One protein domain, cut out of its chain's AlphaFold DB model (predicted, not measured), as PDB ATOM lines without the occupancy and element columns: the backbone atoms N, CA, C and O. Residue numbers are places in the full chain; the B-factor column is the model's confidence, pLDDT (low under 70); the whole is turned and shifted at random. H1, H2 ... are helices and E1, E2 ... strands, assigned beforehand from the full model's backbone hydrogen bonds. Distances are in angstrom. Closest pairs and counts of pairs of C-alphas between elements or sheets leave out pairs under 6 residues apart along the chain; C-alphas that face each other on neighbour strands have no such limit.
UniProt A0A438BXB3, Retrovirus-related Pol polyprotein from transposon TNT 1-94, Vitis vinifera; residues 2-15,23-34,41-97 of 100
ATOM      1  N   ASP A   2     221.368 209.219 350.198       75.06
ATOM      2  CA  ASP A   2     221.736 208.092 351.051       75.06
ATOM      3  C   ASP A   2     222.419 208.546 352.339       75.06
ATOM      4  O   ASP A   2     222.160 207.975 353.388       75.06
ATOM      5  N   SER A   3     223.181 209.646 352.303       73.19
ATOM      6  CA  SER A   3     223.763 210.253 353.506       73.19
ATOM      7  C   SER A   3     222.703 210.765 354.487       73.19
ATOM      8  O   SER A   3     222.812 210.521 355.678       73.19
ATOM      9  N   LEU A   4     221.653 211.431 353.990       78.94
ATOM     10  CA  LEU A   4     220.551 211.943 354.814       78.94
ATOM     11  C   LEU A   4     219.729 210.817 355.443       78.94
ATOM     12  O   LEU A   4     219.259 210.950 356.565       78.94
ATOM     13  N   ARG A   5     219.546 209.713 354.708       80.81
ATOM     14  CA  ARG A   5     218.877 208.512 355.224       80.81
ATOM     15  C   ARG A   5     219.738 207.806 356.267       80.81
ATOM     16  O   ARG A   5     219.228 207.455 357.315       80.81
ATOM     17  N   LYS A   6     221.036 207.651 355.993       83.00
ATOM     18  CA  LYS A   6     221.997 207.016 356.904       83.00
ATOM     19  C   LYS A   6     222.158 207.785 358.217       83.00
ATOM     20  O   LYS A   6     222.324 207.163 359.254       83.00
ATOM     21  N   ASN A   7     222.133 209.113 358.155       82.31
ATOM     22  CA  ASN A   7     222.325 209.970 359.324       82.31
ATOM     23  C   ASN A   7     221.005 210.314 360.041       82.31
ATOM     24  O   ASN A   7     221.038 211.057 361.014       82.31
ATOM     25  N   GLU A   8     219.857 209.836 359.540       83.00
ATOM     26  CA  GLU A   8     218.528 210.043 360.140       83.00
ATOM     27  C   GLU A   8     218.241 211.509 360.530       83.00
ATOM     28  O   GLU A   8     217.636 211.809 361.560       83.00
ATOM     29  N   THR A   9     218.692 212.460 359.707       79.38
ATOM     30  CA  THR A   9     218.653 213.897 360.045       79.38
ATOM     31  C   THR A   9     217.324 214.576 359.719       79.38
ATOM     32  O   THR A   9     217.206 215.789 359.872       79.38
ATOM     33  N   TRP A  10     216.335 213.841 359.211       81.50
ATOM     34  CA  TRP A  10     215.031 214.389 358.848       81.50
ATOM     35  C   TRP A  10     213.933 213.339 358.987       81.50
ATOM     36  O   TRP A  10     214.164 212.144 358.809       81.50
ATOM     37  N   GLU A  11     212.720 213.815 359.235       84.19
ATOM     38  CA  GLU A  11     211.500 213.020 359.224       84.19
ATOM     39  C   GLU A  11     210.460 213.684 358.321       84.19
ATOM     40  O   GLU A  11     210.383 214.912 358.215       84.19
ATOM     41  N   LEU A  12     209.675 212.866 357.619       85.88
ATOM     42  CA  LEU A  12     208.568 213.377 356.825       85.88
ATOM     43  C   LEU A  12     207.378 213.632 357.748       85.88
ATOM     44  O   LEU A  12     206.756 212.688 358.226       85.88
ATOM     45  N   VAL A  13     207.039 214.901 357.956       86.31
ATOM     46  CA  VAL A  13     205.886 215.304 358.769       86.31
ATOM     47  C   VAL A  13     204.754 215.834 357.898       86.31
ATOM     48  O   VAL A  13     204.973 216.404 356.824       86.31
ATOM     49  N   THR A  14     203.518 215.667 358.365       88.50
ATOM     50  CA  THR A  14     202.372 216.344 357.759       88.50
ATOM     51  C   THR A  14     202.469 217.845 358.015       88.50
ATOM     52  O   THR A  14     202.998 218.297 359.032       88.50
ATOM     53  N   LYS A  15     201.975 218.649 357.068       86.12
ATOM     54  CA  LYS A  15     201.999 220.106 357.200       86.12
ATOM     55  C   LYS A  15     201.216 220.524 358.462       86.12
ATOM     56  O   LYS A  15     200.013 220.254 358.518       86.12
ATOM     57  N   GLY A  23     208.502 227.999 350.543       84.44
ATOM     58  CA  GLY A  23     208.725 227.641 349.146       84.44
ATOM     59  C   GLY A  23     210.204 227.343 348.891       84.44
ATOM     60  O   GLY A  23     211.077 227.926 349.527       84.44
ATOM     61  N   SER A  24     210.512 226.487 347.924       88.06
ATOM     62  CA  SER A  24     211.889 226.210 347.503       88.06
ATOM     63  C   SER A  24     212.102 226.605 346.040       88.06
ATOM     64  O   SER A  24     211.153 226.875 345.295       88.06
ATOM     65  N   LYS A  25     213.363 226.725 345.627       88.88
ATOM     66  CA  LYS A  25     213.747 226.855 344.218       88.88
ATOM     67  C   LYS A  25     215.038 226.099 343.946       88.88
ATOM     68  O   LYS A  25     215.908 226.012 344.814       88.88
ATOM     69  N   TRP A  26     215.184 225.617 342.721       90.62
ATOM     70  CA  TRP A  26     216.456 225.101 342.238       90.62
ATOM     71  C   TRP A  26     217.366 226.251 341.804       90.62
ATOM     72  O   TRP A  26     216.949 227.166 341.096       90.62
ATOM     73  N   VAL A  27     218.619 226.204 342.246       89.31
ATOM     74  CA  VAL A  27     219.687 227.113 341.832       89.31
ATOM     75  C   VAL A  27     220.748 226.293 341.120       89.31
ATOM     76  O   VAL A  27     221.396 225.432 341.722       89.31
ATOM     77  N   PHE A  28     220.940 226.591 339.841       91.12
ATOM     78  CA  PHE A  28     221.959 225.969 339.010       91.12
ATOM     79  C   PHE A  28     223.161 226.902 338.891       91.12
ATOM     80  O   PHE A  28     223.014 228.107 338.689       91.12
ATOM     81  N   LYS A  29     224.368 226.358 339.038       89.94
ATOM     82  CA  LYS A  29     225.616 227.105 338.875       89.94
ATOM     83  C   LYS A  29     226.632 226.262 338.123       89.94
ATOM     84  O   LYS A  29     227.001 225.181 338.579       89.94
ATOM     85  N   ARG A  30     227.136 226.798 337.014       89.25
ATOM     86  CA  ARG A  30     228.327 226.281 336.335       89.25
ATOM     87  C   ARG A  30     229.562 226.908 336.981       89.25
ATOM     88  O   ARG A  30     229.664 228.130 337.052       89.25
ATOM     89  N   LYS A  31     230.477 226.085 337.487       83.00
ATOM     90  CA  LYS A  31     231.805 226.514 337.933       83.00
ATOM     91  C   LYS A  31     232.808 226.162 336.841       83.00
ATOM     92  O   LYS A  31     232.897 224.998 336.457       83.00
ATOM     93  N   GLN A  32     233.519 227.167 336.342       80.31
ATOM     94  CA  GLN A  32     234.667 226.933 335.468       80.31
ATOM     95  C   GLN A  32     235.781 226.269 336.295       80.31
ATOM     96  O   GLN A  32     235.873 226.529 337.498       80.31
ATOM     97  N   GLY A  33     236.536 225.357 335.680       72.94
ATOM     98  CA  GLY A  33     237.685 224.705 336.313       72.94
ATOM     99  C   GLY A  33     238.762 225.730 336.666       72.94
ATOM    100  O   GLY A  33     238.867 226.763 336.004       72.94
ATOM    101  N   THR A  34     239.516 225.490 337.737       71.69
ATOM    102  CA  THR A  34     240.302 226.572 338.359       71.69
ATOM    103  C   THR A  34     241.630 226.863 337.659       71.69
ATOM    104  O   THR A  34     242.186 227.924 337.885       71.69
ATOM    105  N   ARG A  41     232.384 222.143 336.260       85.50
ATOM    106  CA  ARG A  41     231.534 221.475 337.254       85.50
ATOM    107  C   ARG A  41     230.155 222.124 337.281       85.50
ATOM    108  O   ARG A  41     230.026 223.315 337.578       85.50
ATOM    109  N   TYR A  42     229.116 221.333 337.053       88.31
ATOM    110  CA  TYR A  42     227.725 221.764 337.184       88.31
ATOM    111  C   TYR A  42     227.215 221.441 338.589       88.31
ATOM    112  O   TYR A  42     227.337 220.315 339.063       88.31
ATOM    113  N   LYS A  43     226.672 222.440 339.284       86.69
ATOM    114  CA  LYS A  43     226.064 222.271 340.608       86.69
ATOM    115  C   LYS A  43     224.589 222.645 340.549       86.69
ATOM    116  O   LYS A  43     224.259 223.735 340.090       86.69
ATOM    117  N   ALA A  44     223.736 221.777 341.081       89.31
ATOM    118  CA  ALA A  44     222.335 222.059 341.365       89.31
ATOM    119  C   ALA A  44     222.134 222.085 342.885       89.31
ATOM    120  O   ALA A  44     222.679 221.244 343.601       89.31
ATOM    121  N   ARG A  45     221.392 223.071 343.389       85.88
ATOM    122  CA  ARG A  45     221.053 223.201 344.812       85.88
ATOM    123  C   ARG A  45     219.568 223.475 344.961       85.88
ATOM    124  O   ARG A  45     219.067 224.389 344.313       85.88
ATOM    125  N   LEU A  46     218.898 222.735 345.836       86.12
ATOM    126  CA  LEU A  46     217.562 223.088 346.298       86.12
ATOM    127  C   LEU A  46     217.714 224.072 347.461       86.12
ATOM    128  O   LEU A  46     218.391 223.764 348.438       86.12
ATOM    129  N   VAL A  47     217.147 225.270 347.332       83.06
ATOM    130  CA  VAL A  47     217.304 226.348 348.317       83.06
ATOM    131  C   VAL A  47     215.931 226.835 348.760       83.06
ATOM    132  O   VAL A  47     215.050 227.062 347.926       83.06
ATOM    133  N   ALA A  48     215.756 227.009 350.068       85.38
ATOM    134  CA  ALA A  48     214.569 227.618 350.649       85.38
ATOM    135  C   ALA A  48     214.453 229.103 350.254       85.38
ATOM    136  O   ALA A  48     215.442 229.833 350.162       85.38
ATOM    137  N   LYS A  49     213.230 229.573 350.020       82.50
ATOM    138  CA  LYS A  49     212.916 230.983 349.770       82.50
ATOM    139  C   LYS A  49     212.864 231.723 351.113       82.50
ATOM    140  O   LYS A  49     211.794 231.893 351.692       82.50
ATOM    141  N   GLY A  50     214.029 232.158 351.595       71.94
ATOM    142  CA  GLY A  50     214.201 232.781 352.920       71.94
ATOM    143  C   GLY A  50     213.377 234.050 353.175       71.94
ATOM    144  O   GLY A  50     213.094 234.367 354.317       71.94
ATOM    145  N   PHE A  51     212.878 234.725 352.133       69.44
ATOM    146  CA  PHE A  51     211.978 235.884 352.277       69.44
ATOM    147  C   PHE A  51     210.598 235.549 352.875       69.44
ATOM    148  O   PHE A  51     209.770 236.437 353.042       69.44
ATOM    149  N   SER A  52     210.312 234.268 353.122       71.31
ATOM    150  CA  SER A  52     209.068 233.825 353.761       71.31
ATOM    151  C   SER A  52     209.153 233.727 355.288       71.31
ATOM    152  O   SER A  52     208.115 233.497 355.911       71.31
ATOM    153  N   GLN A  53     210.341 233.944 355.870       71.38
ATOM    154  CA  GLN A  53     210.532 234.021 357.320       71.38
ATOM    155  C   GLN A  53     209.867 235.280 357.892       71.38
ATOM    156  O   GLN A  53     209.858 236.339 357.259       71.38
ATOM    157  N   LYS A  54     209.307 235.162 359.095       72.00
ATOM    158  CA  LYS A  54     208.631 236.226 359.837       72.00
ATOM    159  C   LYS A  54     209.305 236.448 361.185       72.00
ATOM    160  O   LYS A  54     209.514 235.507 361.957       72.00
ATOM    161  N   GLU A  55     209.582 237.713 361.486       72.81
ATOM    162  CA  GLU A  55     210.036 238.138 362.809       72.81
ATOM    163  C   GLU A  55     209.050 237.662 363.891       72.81
ATOM    164  O   GLU A  55     207.834 237.750 363.717       72.81
ATOM    165  N   GLY A  56     209.573 237.071 364.970       72.75
ATOM    166  CA  GLY A  56     208.773 236.489 366.055       72.75
ATOM    167  C   GLY A  56     208.178 235.094 365.799       72.75
ATOM    168  O   GLY A  56     207.580 234.541 366.717       72.75
ATOM    169  N   VAL A  57     208.340 234.508 364.604       75.12
ATOM    170  CA  VAL A  57     207.891 233.130 364.304       75.12
ATOM    171  C   VAL A  57     209.072 232.192 364.073       75.12
ATOM    172  O   VAL A  57     209.205 231.206 364.782       75.12
ATOM    173  N   ASP A  58     209.920 232.491 363.089       67.62
ATOM    174  CA  ASP A  58     211.019 231.618 362.637       67.62
ATOM    175  C   ASP A  58     212.299 232.399 362.279       67.62
ATOM    176  O   ASP A  58     213.328 231.813 361.951       67.62
ATOM    177  N   TYR A  59     212.260 233.734 362.355       67.38
ATOM    178  CA  TYR A  59     213.393 234.599 362.011       67.38
ATOM    179  C   TYR A  59     214.558 234.506 363.006       67.38
ATOM    180  O   TYR A  59     215.718 234.599 362.616       67.38
ATOM    181  N   ASN A  60     214.249 234.308 364.290       65.38
ATOM    182  CA  ASN A  60     215.245 234.216 365.361       65.38
ATOM    183  C   ASN A  60     215.707 232.774 365.628       65.38
ATOM    184  O   ASN A  60     216.546 232.557 366.500       65.38
ATOM    185  N   GLU A  61     215.170 231.785 364.907       66.56
ATOM    186  CA  GLU A  61     215.633 230.403 365.009       66.56
ATOM    187  C   GLU A  61     217.015 230.296 364.332       66.56
ATOM    188  O   GLU A  61     217.168 230.439 363.116       66.56
ATOM    189  N   ILE A  62     218.067 230.109 365.137       56.59
ATOM    190  CA  ILE A  62     219.454 230.033 364.660       56.59
ATOM    191  C   ILE A  62     219.728 228.608 364.174       56.59
ATOM    192  O   ILE A  62     220.110 227.734 364.944       56.59
ATOM    193  N   PHE A  63     219.569 228.374 362.871       61.31
ATOM    194  CA  PHE A  63     219.816 227.060 362.259       61.31
ATOM    195  C   PHE A  63     221.296 226.769 361.954       61.31
ATOM    196  O   PHE A  63     221.626 225.670 361.515       61.31
ATOM    197  N   SER A  64     222.199 227.740 362.146       60.53
ATOM    198  CA  SER A  64     223.635 227.579 361.890       60.53
ATOM    199  C   SER A  64     224.476 228.186 363.007       60.53
ATOM    200  O   SER A  64     224.401 229.400 363.207       60.53
ATOM    201  N   PRO A  65     225.375 227.425 363.648       62.34
ATOM    202  CA  PRO A  65     226.431 228.023 364.448       62.34
ATOM    203  C   PRO A  65     227.435 228.693 363.501       62.34
ATOM    204  O   PRO A  65     228.234 228.033 362.840       62.34
ATOM    205  N   VAL A  66     227.371 230.018 363.379       69.81
ATOM    206  CA  VAL A  66     228.421 230.800 362.716       69.81
ATOM    207  C   VAL A  66     229.361 231.301 363.802       69.81
ATOM    208  O   VAL A  66     228.993 232.153 364.612       69.81
ATOM    209  N   VAL A  67     230.576 230.757 363.842       80.06
ATOM    210  CA  VAL A  67     231.608 231.236 364.765       80.06
ATOM    211  C   VAL A  67     231.953 232.689 364.432       80.06
ATOM    212  O   VAL A  67     232.177 233.048 363.275       80.06
ATOM    213  N   LYS A  68     232.031 233.539 365.461       86.38
ATOM    214  CA  LYS A  68     232.469 234.930 365.312       86.38
ATOM    215  C   LYS A  68     233.977 234.984 365.060       86.38
ATOM    216  O   LYS A  68     234.753 234.332 365.755       86.38
ATOM    217  N   HIS A  69     234.413 235.850 364.146       88.69
ATOM    218  CA  HIS A  69     235.844 236.058 363.878       88.69
ATOM    219  C   HIS A  69     236.642 236.486 365.119       88.69
ATOM    220  O   HIS A  69     237.818 236.153 365.225       88.69
ATOM    221  N   SER A  70     236.017 237.188 366.070       93.44
ATOM    222  CA  SER A  70     236.642 237.527 367.354       93.44
ATOM    223  C   SER A  70     237.050 236.283 368.145       93.44
ATOM    224  O   SER A  70     238.150 236.249 368.684       93.44
ATOM    225  N   SER A  71     236.204 235.251 368.162       93.31
ATOM    226  CA  SER A  71     236.471 233.988 368.854       93.31
ATOM    227  C   SER A  71     237.602 233.208 368.185       93.31
ATOM    228  O   SER A  71     238.471 232.698 368.879       93.31
ATOM    229  N   ILE A  72     237.645 233.180 366.845       93.50
ATOM    230  CA  ILE A  72     238.744 232.536 366.097       93.50
ATOM    231  C   ILE A  72     240.073 233.228 366.403       93.50
ATOM    232  O   ILE A  72     241.063 232.560 366.679       93.50
ATOM    233  N   ARG A  73     240.098 234.566 366.386       95.25
ATOM    234  CA  ARG A  73     241.317 235.327 366.692       95.25
ATOM    235  C   ARG A  73     241.803 235.095 368.119       95.25
ATOM    236  O   ARG A  73     243.003 234.956 368.312       95.25
ATOM    237  N   LEU A  74     240.890 235.037 369.089       96.06
ATOM    238  CA  LEU A  74     241.241 234.746 370.478       96.06
ATOM    239  C   LEU A  74     241.838 233.341 370.622       96.06
ATOM    240  O   LEU A  74     242.870 233.194 371.263       96.06
ATOM    241  N   LEU A  75     241.225 232.336 369.987       95.06
ATOM    242  CA  LEU A  75     241.737 230.965 369.990       95.06
ATOM    243  C   LEU A  75     243.148 230.895 369.392       95.06
ATOM    244  O   LEU A  75     244.037 230.320 370.004       95.06
ATOM    245  N   LEU A  76     243.368 231.521 368.231       96.44
ATOM    246  CA  LEU A  76     244.686 231.557 367.589       96.44
ATOM    247  C   LEU A  76     245.733 232.279 368.447       96.44
ATOM    248  O   LEU A  76     246.864 231.817 368.537       96.44
ATOM    249  N   ALA A  77     245.359 233.390 369.090       97.00
ATOM    250  CA  ALA A  77     246.251 234.113 369.992       97.00
ATOM    251  C   ALA A  77     246.636 233.266 371.213       97.00
ATOM    252  O   ALA A  77     247.790 233.287 371.624       97.00
ATOM    253  N   PHE A  78     245.689 232.501 371.760       96.94
ATOM    254  CA  PHE A  78     245.933 231.592 372.875       96.94
ATOM    255  C   PHE A  78     246.863 230.439 372.481       96.94
ATOM    256  O   PHE A  78     247.859 230.203 373.153       96.94
ATOM    257  N   VAL A  79     246.592 229.785 371.348       97.62
ATOM    258  CA  VAL A  79     247.447 228.720 370.794       97.62
ATOM    259  C   VAL A  79     248.880 229.215 370.592       97.62
ATOM    260  O   VAL A  79     249.818 228.535 370.985       97.62
ATOM    261  N   ALA A  80     249.052 230.417 370.034       97.19
ATOM    262  CA  ALA A  80     250.373 231.005 369.827       97.19
ATOM    263  C   ALA A  80     251.072 231.415 371.135       97.19
ATOM    264  O   ALA A  80     252.296 231.399 371.194       97.19
ATOM    265  N   HIS A  81     250.318 231.816 372.166       97.75
ATOM    266  CA  HIS A  81     250.879 232.193 373.466       97.75
ATOM    267  C   HIS A  81     251.407 230.984 374.242       97.75
ATOM    268  O   HIS A  81     252.458 231.073 374.869       97.75
ATOM    269  N   GLU A  82     250.682 229.871 374.169       97.12
ATOM    270  CA  GLU A  82     250.971 228.629 374.889       97.12
ATOM    271  C   GLU A  82     251.828 227.642 374.069       97.12
ATOM    272  O   GLU A  82     252.043 226.515 374.506       97.12
ATOM    273  N   ASP A  83     252.294 228.049 372.879       96.25
ATOM    274  CA  ASP A  83     253.072 227.225 371.936       96.25
ATOM    275  C   ASP A  83     252.408 225.866 371.621       96.25
ATOM    276  O   ASP A  83     253.026 224.803 371.652       96.25
ATOM    277  N   LEU A  84     251.098 225.899 371.363       97.31
ATOM    278  CA  LEU A  84     250.292 224.708 371.093       97.31
ATOM    279  C   LEU A  84     250.180 224.420 369.592       97.31
ATOM    280  O   LEU A  84     250.170 225.322 368.754       97.31
ATOM    281  N   GLU A  85     249.982 223.147 369.252       95.06
ATOM    282  CA  GLU A  85     249.602 222.736 367.900       95.06
ATOM    283  C   GLU A  85     248.084 222.874 367.691       95.06
ATOM    284  O   GLU A  85     247.277 222.568 368.574       95.06
ATOM    285  N   LEU A  86     247.684 223.342 366.505       94.81
ATOM    286  CA  LEU A  86     246.282 223.499 366.118       94.81
ATOM    287  C   LEU A  86     245.998 222.759 364.813       94.81
ATOM    288  O   LEU A  86     246.463 223.163 363.748       94.81
ATOM    289  N   ASP A  87     245.118 221.765 364.894       93.38
ATOM    290  CA  ASP A  87     244.596 221.055 363.732       93.38
ATOM    291  C   ASP A  87     243.224 221.583 363.306       93.38
ATOM    292  O   ASP A  87     242.322 221.806 364.120       93.38
ATOM    293  N   GLN A  88     243.036 221.748 361.994       90.31
ATOM    294  CA  GLN A  88     241.760 222.148 361.406       90.31
ATOM    295  C   GLN A  88     241.071 220.962 360.725       90.31
ATOM    296  O   GLN A  88     241.608 220.360 359.797       90.31
ATOM    297  N   LEU A  89     239.823 220.694 361.116       88.12
ATOM    298  CA  LEU A  89     238.957 219.707 360.472       88.12
ATOM    299  C   LEU A  89     237.837 220.405 359.685       88.12
ATOM    300  O   LEU A  89     236.985 221.072 360.269       88.12
ATOM    301  N   ASP A  90     237.794 220.205 358.365       84.88
ATOM    302  CA  ASP A  90     236.644 220.581 357.532       84.88
ATOM    303  C   ASP A  90     235.765 219.353 357.254       84.88
ATOM    304  O   ASP A  90     236.112 218.461 356.470       84.88
ATOM    305  N   VAL A  91     234.605 219.292 357.910       78.94
ATOM    306  CA  VAL A  91     233.660 218.185 357.743       78.94
ATOM    307  C   VAL A  91     232.787 218.432 356.519       78.94
ATOM    308  O   VAL A  91     231.869 219.260 356.508       78.94
ATOM    309  N   LYS A  92     233.007 217.623 355.480       77.44
ATOM    310  CA  LYS A  92     232.126 217.604 354.313       77.44
ATOM    311  C   LYS A  92     230.705 217.255 354.750       77.44
ATOM    312  O   LYS A  92     230.456 216.207 355.332       77.44
ATOM    313  N   ILE A  93     229.756 218.104 354.355       71.38
ATOM    314  CA  ILE A  93     228.322 217.924 354.607       71.38
ATOM    315  C   ILE A  93     227.923 218.033 356.098       71.38
ATOM    316  O   ILE A  93     226.878 217.513 356.477       71.38
ATOM    317  N   ALA A  94     228.688 218.757 356.927       69.25
ATOM    318  CA  ALA A  94     228.378 218.970 358.353       69.25
ATOM    319  C   ALA A  94     226.905 219.354 358.605       69.25
ATOM    320  O   ALA A  94     226.231 218.778 359.453       69.25
ATOM    321  N   PHE A  95     226.375 220.247 357.768       65.38
ATOM    322  CA  PHE A  95     224.992 220.725 357.833       65.38
ATOM    323  C   PHE A  95     223.911 219.656 357.629       65.38
ATOM    324  O   PHE A  95     222.781 219.849 358.054       65.38
ATOM    325  N   LEU A  96     224.223 218.568 356.921       69.88
ATOM    326  CA  LEU A  96     223.278 217.477 356.652       69.88
ATOM    327  C   LEU A  96     223.630 216.203 357.426       69.88
ATOM    328  O   LEU A  96     223.039 215.156 357.179       69.88
ATOM    329  N   ALA A  97     224.651 216.262 358.279       65.56
ATOM    330  CA  ALA A  97     225.082 215.147 359.110       65.56
ATOM    331  C   ALA A  97     224.703 215.343 360.576       65.56
ATOM    332  O   ALA A  97     224.513 214.361 361.282       65.56
TER     333      ALA A  97
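Overview. This is residues 2 to 15, 23 to 34 and 41 to 97 of the 100 residues of the protein "Retrovirus-related Pol polyprotein from transposon TNT 1-94" of Vitis vinifera (UniProt A0A438BXB3). A two-stranded antiparallel ribbon, E1 and E2, leads by a long loop to distant helix H2; the chain folds back to H3, beside H1. Under half of the 83 printed residues are in H1, E1, E2, H2 and H3; the class is mixed. The whole is extended, radius of gyration of the C-alphas 18.8 A, spanning 52 by 42 by 28 A.

Arrangement. E1, residues 24 to 31, and E2, residues 41 to 48, are antiparallel neighbours; N 27 and O 45, 2.8 A, are within hydrogen-bond range. H1, residues 2 to 6, touches H3, residues 94 to 97; closest are C-alphas of Leu 4 and Leu 96, 6.4 A. Every O i to N i+4 pair is within range in H1 and H2, residues 69 to 81.

Along the chain. E2 spans 22.5 A, H2 18.2 A, first to last C-alpha. C-alpha 2 is at (221.736, 208.092, 351.051), C-alpha 97 at (225.082, 215.147, 359.110).

Size, cuts and confidence. The printed part has two cuts; the C-alphas of residues 15 and 23 are 12.9 A apart across the first, and the C-alphas of residues 34 and 41 are 10.2 A apart across the second. Links E2 to H2 and H2 to H3 are long; 14 residues have pLDDT under 70.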